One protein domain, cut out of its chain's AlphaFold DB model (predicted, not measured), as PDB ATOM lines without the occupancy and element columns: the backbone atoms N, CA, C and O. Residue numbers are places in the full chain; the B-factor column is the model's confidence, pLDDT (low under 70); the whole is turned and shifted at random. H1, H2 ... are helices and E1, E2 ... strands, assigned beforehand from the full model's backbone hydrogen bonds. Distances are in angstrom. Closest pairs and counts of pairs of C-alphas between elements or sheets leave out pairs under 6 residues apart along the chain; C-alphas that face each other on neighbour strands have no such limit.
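AT A GLANCE: This is residues 892 to 967 of the 974 residues of a protein of Symbiodinium sp. CCMP2592 (UniProt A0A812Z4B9). A small twisted sheet of four parallel strands has H2 over one face, covering E2 and E1, while H1 sits at the ends of the strands and H3 turns off from the end of E4, only grazing the sheet. Two long loops, residues 924 to 935 and 940 to 952, swing out on the side away from H2. The printed part has 76 residues with three named helices and four named strands, along the chain E1 H1 H2 E2 E3 E4 H3; the sheet's order is E2 E1 E3 E4, and the class is mixed, helices and strands. The whole is compact, with a radius of gyration of the C-alphas of 11.8 A, and rounded, spanning 31 by 25 by 25 A.

HOW THE PARTS SIT: E1, residues 892 to 895, is an inner strand, parallel to its neighbour E2, residues 919 to 923, at 29 degrees; N 893 and O 920 are 2.8 A apart, within hydrogen-bond range. H1, residues 897 to 902, only grazes the sheet with its residues 897 to 900. H2, residues 904 to 913, is close to H1 but not clearly touching, with closest C-alphas of Phe 900 and Ala 907 at 5.8 A, at a steep tilt of 59 degrees, opposite ways. H2 is on the sheet at a height of 9.5 A, over E2 and E1, slantwise to the strands at 35 degrees to E2 on the local plane; the closest C-alphas of H2 and E2 are those of Met 911 and Val 921, 5.6 A apart. E1, H1, H2 and E2 make a strand-helix-strand unit, two parallel neighbour strands with helices between, and its crossover is right-handed. E3, residues 936 to 939, is parallel to E1 at 21 degrees, with N 939 and O 894 at 2.8 A. E4, residues 953 to 955, is parallel to E3 at 35 degrees, with N 955 and O 938 at 2.9 A. H3, residues 957 to 967, only grazes the sheet with residues 957 to 963 and is apart from H2. Each O i to N i+4 pair is within hydrogen-bond range in H1 and H2, and 6 of 7 are in H3.

IN THESE COORDINATES: E1 begins at C-alpha 892 (51.884, 20.550, 38.794). H2 is 14.3 A long, E2 13.3 A and H3 15.0 A, ending at C-alpha 967 (43.903, 10.902, 49.394).

THE WHOLE: The C-alphas farthest apart, of Gln 917 and Ser 947, are 33.8 A apart. The printed part has no cut; the links E2 to E3 and E3 to E4 are long. The mean pLDDT of the printed part is 78.7, and residues 915 to 918, 931, 943 to 950 and 963 to 967 are under 70.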
ATOM      1  N   TYR A 892      52.145  20.056  40.142       85.12
ATOM      2  CA  TYR A 892      51.884  20.550  38.794       85.12
ATOM      3  C   TYR A 892      51.287  19.412  37.971       85.12
ATOM      4  O   TYR A 892      51.982  18.444  37.661       85.12
ATOM      5  N   LEU A 893      50.011  19.534  37.619       90.38
ATOM      6  CA  LEU A 893      49.338  18.634  36.694       90.38
ATOM      7  C   LEU A 893      49.276  19.309  35.329       90.38
ATOM      8  O   LEU A 893      48.673  20.370  35.181       90.38
ATOM      9  N   TYR A 894      49.913  18.699  34.343       93.44
ATOM     10  CA  TYR A 894      49.795  19.085  32.947       93.44
ATOM     11  C   TYR A 894      48.826  18.112  32.286       93.44
ATOM     12  O   TYR A 894      49.149  16.944  32.117       93.44
ATOM     13  N   LEU A 895      47.612  18.561  31.995       95.06
ATOM     14  CA  LEU A 895      46.579  17.768  31.345       95.06
ATOM     15  C   LEU A 895      46.815  17.807  29.830       95.06
ATOM     16  O   LEU A 895      46.685  18.870  29.212       95.06
ATOM     17  N   ALA A 896      47.178  16.670  29.237       94.56
ATOM     18  CA  ALA A 896      47.355  16.544  27.795       94.56
ATOM     19  C   ALA A 896      46.032  16.797  27.055       94.56
ATOM     20  O   ALA A 896      44.952  16.565  27.601       94.56
ATOM     21  N   ASP A 897      46.101  17.224  25.793       95.12
ATOM     22  CA  ASP A 897      44.894  17.458  24.985       95.12
ATOM     23  C   ASP A 897      44.036  16.195  24.857       95.12
ATOM     24  O   ASP A 897      42.817  16.264  24.992       95.12
ATOM     25  N   SER A 898      44.676  15.025  24.766       93.12
ATOM     26  CA  SER A 898      43.982  13.735  24.759       93.12
ATOM     27  C   SER A 898      43.128  13.508  26.014       93.12
ATOM     28  O   SER A 898      42.044  12.933  25.925       93.12
ATOM     29  N   PHE A 899      43.567  13.992  27.182       93.00
ATOM     30  CA  PHE A 899      42.797  13.908  28.425       93.00
ATOM     31  C   PHE A 899      41.581  14.844  28.411       93.00
ATOM     32  O   PHE A 899      40.509  14.445  28.858       93.00
ATOM     33  N   PHE A 900      41.715  16.058  27.864       92.06
ATOM     34  CA  PHE A 900      40.581  16.977  27.699       92.06
ATOM     35  C   PHE A 900      39.525  16.433  26.739       92.06
ATOM     36  O   PHE A 900      38.335  16.573  27.008       92.06
ATOM     37  N   GLU A 901      39.952  15.815  25.639       91.62
ATOM     38  CA  GLU A 901      39.049  15.240  24.638       91.62
ATOM     39  C   GLU A 901      38.266  14.050  25.196       91.62
ATOM     40  O   GLU A 901      37.058  13.949  24.992       91.62
ATOM     41  N   LYS A 902      38.938  13.161  25.939       90.69
ATOM     42  CA  LYS A 902      38.319  11.940  26.470       90.69
ATOM     43  C   LYS A 902      37.568  12.156  27.788       90.69
ATOM     44  O   LYS A 902      36.592  11.459  28.053       90.69
ATOM     45  N   HIS A 903      38.015  13.096  28.623       87.19
ATOM     46  CA  HIS A 903      37.491  13.328  29.975       87.19
ATOM     47  C   HIS A 903      37.222  14.822  30.260       87.19
ATOM     48  O   HIS A 903      37.760  15.380  31.225       87.19
ATOM     49  N   PRO A 904      36.363  15.490  29.464       89.81
ATOM     50  CA  PRO A 904      36.164  16.940  29.535       89.81
ATOM     51  C   PRO A 904      35.625  17.419  30.892       89.81
ATOM     52  O   PRO A 904      36.063  18.451  31.401       89.81
ATOM     53  N   GLU A 905      34.729  16.654  31.523       85.38
ATOM     54  CA  GLU A 905      34.160  16.992  32.837       85.38
ATOM     55  C   GLU A 905      35.222  16.967  33.948       85.38
ATOM     56  O   GLU A 905      35.348  17.919  34.719       85.38
ATOM     57  N   HIS A 906      36.057  15.924  33.984       84.25
ATOM     58  CA  HIS A 906      37.145  15.785  34.957       84.25
ATOM     59  C   HIS A 906      38.203  16.872  34.773       84.25
ATOM     60  O   HIS A 906      38.676  17.461  35.745       84.25
ATOM     61  N   ALA A 907      38.552  17.174  33.520       86.25
ATOM     62  CA  ALA A 907      39.479  18.248  33.204       86.25
ATOM     63  C   ALA A 907      38.933  19.612  33.661       86.25
ATOM     64  O   ALA A 907      39.678  20.400  34.240       86.25
ATOM     65  N   SER A 908      37.633  19.864  33.484       83.62
ATOM     66  CA  SER A 908      36.966  21.081  33.965       83.62
ATOM     67  C   SER A 908      37.018  21.206  35.493       83.62
ATOM     68  O   SER A 908      37.416  22.249  36.016       83.62
ATOM     69  N   ILE A 909      36.722  20.123  36.221       81.19
ATOM     70  CA  ILE A 909      36.790  20.089  37.692       81.19
ATOM     71  C   ILE A 909      38.219  20.348  38.182       81.19
ATOM     72  O   ILE A 909      38.421  21.171  39.079       81.19
ATOM     73  N   LEU A 910      39.215  19.680  37.591       83.00
ATOM     74  CA  LEU A 910      40.624  19.848  37.954       83.00
ATOM     75  C   LEU A 910      41.113  21.268  37.659       83.00
ATOM     76  O   LEU A 910      41.796  21.860  38.490       83.00
ATOM     77  N   MET A 911      40.734  21.843  36.516       85.31
ATOM     78  CA  MET A 911      41.068  23.227  36.169       85.31
ATOM     79  C   MET A 911      40.402  24.234  37.118       85.31
ATOM     80  O   MET A 911      41.050  25.201  37.514       85.31
ATOM     81  N   ALA A 912      39.158  23.990  37.545       82.31
ATOM     82  CA  ALA A 912      38.468  24.827  38.528       82.31
ATOM     83  C   ALA A 912      39.131  24.764  39.919       82.31
ATOM     84  O   ALA A 912      39.303  25.791  40.575       82.31
ATOM     85  N   HIS A 913      39.571  23.577  40.352       75.94
ATOM     86  CA  HIS A 913      40.269  23.392  41.633       75.94
ATOM     87  C   HIS A 913      41.743  23.818  41.584       75.94
ATOM     88  O   HIS A 913      42.310  24.182  42.613       75.94
ATOM     89  N   GLY A 914      42.352  23.860  40.395       70.19
ATOM     90  CA  GLY A 914      43.708  24.364  40.164       70.19
ATOM     91  C   GLY A 914      43.889  25.865  40.433       70.19
ATOM     92  O   GLY A 914      45.007  26.371  40.380       70.19
ATOM     93  N   ALA A 915      42.805  26.592  40.723       58.00
ATOM     94  CA  ALA A 915      42.857  27.974  41.198       58.00
ATOM     95  C   ALA A 915      43.132  28.079  42.712       58.00
ATOM     96  O   ALA A 915      43.482  29.153  43.210       58.00
ATOM     97  N   GLN A 916      42.993  26.982  43.464       58.81
ATOM     98  CA  GLN A 916      43.363  26.949  44.875       58.81
ATOM     99  C   GLN A 916      44.889  26.950  44.992       58.81
ATOM    100  O   GLN A 916      45.568  26.244  44.252       58.81
ATOM    101  N   GLN A 917      45.438  27.730  45.933       56.66
ATOM    102  CA  GLN A 917      46.864  28.106  45.975       56.66
ATOM    103  C   GLN A 917      47.868  26.936  45.863       56.66
ATOM    104  O   GLN A 917      49.015  27.202  45.531       56.66
ATOM    105  N   ARG A 918      47.445  25.682  46.105       65.75
ATOM    106  CA  ARG A 918      48.269  24.489  46.363       65.75
ATOM    107  C   ARG A 918      48.409  23.487  45.205       65.75
ATOM    108  O   ARG A 918      49.335  22.670  45.252       65.75
ATOM    109  N   LEU A 919      47.577  23.577  44.163       77.88
ATOM    110  CA  LEU A 919      47.578  22.696  42.984       77.88
ATOM    111  C   LEU A 919      47.615  23.540  41.708       77.88
ATOM    112  O   LEU A 919      46.720  24.340  41.490       77.88
ATOM    113  N   VAL A 920      48.608  23.344  40.842       82.75
ATOM    114  CA  VAL A 920      48.663  24.017  39.539       82.75
ATOM    115  C   VAL A 920      48.235  23.038  38.469       82.75
ATOM    116  O   VAL A 920      48.988  22.127  38.130       82.75
ATOM    117  N   VAL A 921      47.052  23.254  37.909       89.00
ATOM    118  CA  VAL A 921      46.585  22.501  36.743       89.00
ATOM    119  C   VAL A 921      46.780  23.362  35.502       89.00
ATOM    120  O   VAL A 921      46.368  24.521  35.456       89.00
ATOM    121  N   ARG A 922      47.479  22.823  34.506       92.31
ATOM    122  CA  ARG A 922      47.718  23.462  33.210       92.31
ATOM    123  C   ARG A 922      47.307  22.514  32.105       92.31
ATOM    124  O   ARG A 922      47.478  21.311  32.226       92.31
ATOM    125  N   ARG A 923      46.819  23.069  31.005       94.81
ATOM    126  CA  ARG A 923      46.619  22.327  29.764       94.81
ATOM    127  C   ARG A 923      47.925  22.258  28.969       94.81
ATOM    128  O   ARG A 923      48.659  23.246  28.927       94.81
ATOM    129  N   GLY A 924      48.192  21.119  28.337       93.19
ATOM    130  CA  GLY A 924      49.322  20.902  27.429       93.19
ATOM    131  C   GLY A 924      50.458  20.073  28.032       93.19
ATOM    132  O   GLY A 924      50.277  19.362  29.014       93.19
ATOM    133  N   ILE A 925      51.639  20.157  27.418       91.06
ATOM    134  CA  ILE A 925      52.833  19.385  27.793       91.06
ATOM    135  C   ILE A 925      53.673  20.190  28.809       91.06
ATOM    136  O   ILE A 925      53.802  21.410  28.663       91.06
ATOM    137  N   PRO A 926      54.265  19.557  29.839       90.31
ATOM    138  CA  PRO A 926      55.176  20.228  30.764       90.31
ATOM    139  C   PRO A 926      56.431  20.775  30.059       90.31
ATOM    140  O   PRO A 926      56.934  20.157  29.121       90.31
ATOM    141  N   PRO A 927      57.002  21.908  30.517       88.19
ATOM    142  CA  PRO A 927      58.248  22.431  29.964       88.19
ATOM    143  C   PRO A 927      59.407  21.453  30.205       88.19
ATOM    144  O   PRO A 927      59.495  20.863  31.281       88.19
ATOM    145  N   SER A 928      60.315  21.316  29.233       85.81
ATOM    146  CA  SER A 928      61.527  20.495  29.354       85.81
ATOM    147  C   SER A 928      62.769  21.383  29.553       85.81
ATOM    148  O   SER A 928      63.083  22.165  28.652       85.81
ATOM    149  N   PRO A 929      63.485  21.302  30.697       78.44
ATOM    150  CA  PRO A 929      63.192  20.487  31.881       78.44
ATOM    151  C   PRO A 929      62.132  21.130  32.806       78.44
ATOM    152  O   PRO A 929      62.087  22.359  32.942       78.44
ATOM    153  N   PRO A 930      61.304  20.330  33.504       79.56
ATOM    154  CA  PRO A 930      60.308  20.859  34.430       79.56
ATOM    155  C   PRO A 930      60.995  21.457  35.660       79.56
ATOM    156  O   PRO A 930      61.992  20.927  36.150       79.56
ATOM    157  N   ARG A 931      60.430  22.540  36.215       68.88
ATOM    158  CA  ARG A 931      60.980  23.200  37.419       68.88
ATOM    159  C   ARG A 931      61.117  22.241  38.605       68.88
ATOM    160  O   ARG A 931      62.066  22.353  39.375       68.88
ATOM    161  N   HIS A 932      60.182  21.299  38.734       73.88
ATOM    162  CA  HIS A 932      60.179  20.275  39.776       73.88
ATOM    163  C   HIS A 932      59.833  18.907  39.163       73.88
ATOM    164  O   HIS A 932      58.663  18.523  39.179       73.88
ATOM    165  N   PRO A 933      60.819  18.153  38.638       74.44
ATOM    166  CA  PRO A 933      60.577  16.907  37.899       74.44
ATOM    167  C   PRO A 933      59.762  15.867  38.673       74.44
ATOM    168  O   PRO A 933      58.925  15.183  38.104       74.44
ATOM    169  N   ARG A 934      59.943  15.795  39.997       72.12
ATOM    170  CA  ARG A 934      59.236  14.842  40.874       72.12
ATOM    171  C   ARG A 934      57.836  15.288  41.312       72.12
ATOM    172  O   ARG A 934      57.131  14.522  41.957       72.12
ATOM    173  N   LEU A 935      57.469  16.539  41.033       77.62
ATOM    174  CA  LEU A 935      56.180  17.143  41.396       77.62
ATOM    175  C   LEU A 935      55.391  17.587  40.160       77.62
ATOM    176  O   LEU A 935      54.374  18.264  40.292       77.62
ATOM    177  N   THR A 936      55.887  17.244  38.972       86.19
ATOM    178  CA  THR A 936      55.258  17.549  37.694       86.19
ATOM    179  C   THR A 936      54.793  16.237  37.091       86.19
ATOM    180  O   THR A 936      55.610  15.343  36.891       86.19
ATOM    181  N   PHE A 937      53.497  16.129  36.829       88.31
ATOM    182  CA  PHE A 937      52.886  14.959  36.210       88.31
ATOM    183  C   PHE A 937      52.214  15.380  34.911       88.31
ATOM    184  O   PHE A 937      51.581  16.438  34.854       88.31
ATOM    185  N   LEU A 938      52.365  14.554  33.882       91.94
ATOM    186  CA  LEU A 938      51.611  14.670  32.640       91.94
ATOM    187  C   LEU A 938      50.423  13.709  32.732       91.94
ATOM    188  O   LEU A 938      50.617  12.515  32.925       91.94
ATOM    189  N   VAL A 939      49.203  14.222  32.646       92.06
ATOM    190  CA  VAL A 939      47.985  13.413  32.698       92.06
ATOM    191  C   VAL A 939      47.496  13.176  31.274       92.06
ATOM    192  O   VAL A 939      47.239  14.141  30.552       92.06
ATOM    193  N   THR A 940      47.374  11.918  30.861       92.69
ATOM    194  CA  THR A 940      46.985  11.520  29.499       92.69
ATOM    195  C   THR A 940      45.736  10.631  29.517       92.69
ATOM    196  O   THR A 940      45.326  10.108  30.548       92.69
ATOM    197  N   ALA A 941      45.070  10.487  28.370       86.25
ATOM    198  CA  ALA A 941      43.868   9.656  28.231       86.25
ATOM    199  C   ALA A 941      44.135   8.149  28.044       86.25
ATOM    200  O   ALA A 941      43.196   7.344  28.093       86.25
ATOM    201  N   ALA A 942      45.380   7.778  27.745       80.50
ATOM    202  CA  ALA A 942      45.778   6.414  27.432       80.50
ATOM    203  C   ALA A 942      46.566   5.834  28.604       80.50
ATOM    204  O   ALA A 942      47.444   6.505  29.141       80.50
ATOM    205  N   SER A 943      46.277   4.584  28.967       67.44
ATOM    206  CA  SER A 943      47.088   3.840  29.927       67.44
ATOM    207  C   SER A 943      48.529   3.823  29.434       67.44
ATOM    208  O   SER A 943      48.789   3.320  28.336       67.44
ATOM    209  N   ALA A 944      49.446   4.406  30.204       57.50
ATOM    210  CA  ALA A 944      50.848   4.496  29.832       57.50
ATOM    211  C   ALA A 944      51.417   3.078  29.654       57.50
ATOM    212  O   ALA A 944      51.755   2.400  30.623       57.50
ATOM    213  N   SER A 945      51.517   2.604  28.409       57.28
ATOM    214  CA  SER A 945      52.272   1.392  28.102       57.28
ATOM    215  C   SER A 945      53.729   1.671  28.468       57.28
ATOM    216  O   SER A 945      54.349   2.596  27.943       57.28
ATOM    217  N   SER A 946      54.240   0.913  29.428       50.38
ATOM    218  CA  SER A 946      55.329   1.242  30.352       50.38
ATOM    219  C   SER A 946      56.753   1.332  29.764       50.38
ATOM    220  O   SER A 946      57.681   0.779  30.354       50.38
ATOM    221  N   SER A 947      56.986   1.994  28.626       49.47
ATOM    222  CA  SER A 947      58.301   1.943  27.954       49.47
ATOM    223  C   SER A 947      58.935   3.270  27.525       49.47
ATOM    224  O   SER A 947      60.002   3.237  26.915       49.47
ATOM    225  N   SER A 948      58.382   4.442  27.849       52.75
ATOM    226  CA  SER A 948      59.064   5.715  27.553       52.75
ATOM    227  C   SER A 948      59.932   6.183  28.728       52.75
ATOM    228  O   SER A 948      59.409   6.476  29.803       52.75
ATOM    229  N   SER A 949      61.249   6.332  28.522       56.69
ATOM    230  CA  SER A 949      62.212   6.887  29.500       56.69
ATOM    231  C   SER A 949      62.094   8.412  29.680       56.69
ATOM    232  O   SER A 949      63.079   9.143  29.801       56.69
ATOM    233  N   SER A 950      60.862   8.911  29.691       65.50
ATOM    234  CA  SER A 950      60.541  10.290  30.027       65.50
ATOM    235  C   SER A 950      60.946  10.573  31.479       65.50
ATOM    236  O   SER A 950      60.637   9.808  32.391       65.50
ATOM    237  N   ALA A 951      61.625  11.699  31.720       73.44
ATOM    238  CA  ALA A 951      61.960  12.163  33.071       73.44
ATOM    239  C   ALA A 951      60.724  12.617  33.884       73.44
ATOM    240  O   ALA A 951      60.866  13.012  35.044       73.44
ATOM    241  N   ILE A 952      59.533  12.603  33.275       78.88
ATOM    242  CA  ILE A 952      58.261  13.062  33.836       78.88
ATOM    243  C   ILE A 952      57.308  11.873  33.914       78.88
ATOM    244  O   ILE A 952      57.107  11.172  32.925       78.88
ATOM    245  N   ALA A 953      56.712  11.662  35.086       80.31
ATOM    246  CA  ALA A 953      55.743  10.595  35.284       80.31
ATOM    247  C   ALA A 953      54.425  10.915  34.560       80.31
ATOM    248  O   ALA A 953      53.836  11.981  34.774       80.31
ATOM    249  N   GLU A 954      53.971   9.978  33.730       86.62
ATOM    250  CA  GLU A 954      52.665  10.019  33.076       86.62
ATOM    251  C   GLU A 954      51.619   9.310  33.948       86.62
ATOM    252  O   GLU A 954      51.902   8.265  34.534       86.62
ATOM    253  N   LEU A 955      50.433   9.903  34.077       84.38
ATOM    254  CA  LEU A 955      49.291   9.343  34.803       84.38
ATOM    255  C   LEU A 955      48.097   9.254  33.849       84.38
ATOM    256  O   LEU A 955      47.797  10.229  33.166       84.38
ATOM    257  N   ASP A 956      47.395   8.126  33.828       86.50
ATOM    258  CA  ASP A 956      46.072   8.049  33.204       86.50
ATOM    259  C   ASP A 956      44.970   8.464  34.199       86.50
ATOM    260  O   ASP A 956      45.252   8.832  35.345       86.50
ATOM    261  N   LEU A 957      43.705   8.465  33.758       76.50
ATOM    262  CA  LEU A 957      42.585   8.841  34.624       76.50
ATOM    263  C   LEU A 957      42.455   7.903  35.830       76.50
ATOM    264  O   LEU A 957      42.204   8.392  36.926       76.50
ATOM    265  N   GLU A 958      42.619   6.592  35.652       78.75
ATOM    266  CA  GLU A 958      42.482   5.627  36.748       78.75
ATOM    267  C   GLU A 958      43.600   5.797  37.773       78.75
ATOM    268  O   GLU A 958      43.310   5.919  38.957       78.75
ATOM    269  N   ALA A 959      44.852   5.940  37.343       78.12
ATOM    270  CA  ALA A 959      45.985   6.224  38.214       78.12
ATOM    271  C   ALA A 959      45.858   7.599  38.880       78.12
ATOM    272  O   ALA A 959      46.240   7.760  40.038       78.12
ATOM    273  N   LEU A 960      45.319   8.606  38.184       80.31
ATOM    274  CA  LEU A 960      45.030   9.909  38.778       80.31
ATOM    275  C   LEU A 960      43.930   9.792  39.837       80.31
ATOM    276  O   LEU A 960      44.099  10.310  40.937       80.31
ATOM    277  N   LEU A 961      42.826   9.109  39.532       75.88
ATOM    278  CA  LEU A 961      41.700   8.928  40.441       75.88
ATOM    279  C   LEU A 961      42.057   8.022  41.608       75.88
ATOM    280  O   LEU A 961      41.706   8.363  42.721       75.88
ATOM    281  N   GLU A 962      42.792   6.932  41.430       74.25
ATOM    282  CA  GLU A 962      43.303   6.097  42.520       74.25
ATOM    283  C   GLU A 962      44.204   6.931  43.437       74.25
ATOM    284  O   GLU A 962      44.083   6.905  44.665       74.25
ATOM    285  N   LYS A 963      45.057   7.766  42.842       67.31
ATOM    286  CA  LYS A 963      45.951   8.649  43.584       67.31
ATOM    287  C   LYS A 963      45.226   9.804  44.256       67.31
ATOM    288  O   LYS A 963      45.698  10.232  45.293       67.31
ATOM    289  N   LEU A 964      44.098  10.285  43.732       66.81
ATOM    290  CA  LEU A 964      43.250  11.300  44.375       66.81
ATOM    291  C   LEU A 964      42.275  10.687  45.398       66.81
ATOM    292  O   LEU A 964      42.044  11.259  46.456       66.81
ATOM    293  N   THR A 965      41.750   9.496  45.139       57.94
ATOM    294  CA  THR A 965      40.766   8.793  45.978       57.94
ATOM    295  C   THR A 965      41.434   8.166  47.196       57.94
ATOM    296  O   THR A 965      40.901   8.264  48.299       57.94
ATOM    297  N   SER A 966      42.655   7.633  47.049       55.44
ATOM    298  CA  SER A 966      43.506   7.257  48.191       55.44
ATOM    299  C   SER A 966      43.872   8.447  49.087       55.44
ATOM    300  O   SER A 966      44.252   8.240  50.238       55.44
ATOM    301  N   LEU A 967      43.729   9.685  48.596       47.38
ATOM    302  CA  LEU A 967      43.903  10.902  49.394       47.38
ATOM    303  C   LEU A 967      42.608  11.377  50.059       47.38
ATOM    304  O   LEU A 967      42.696  12.119  51.030       47.38
TER     305      LEU A 967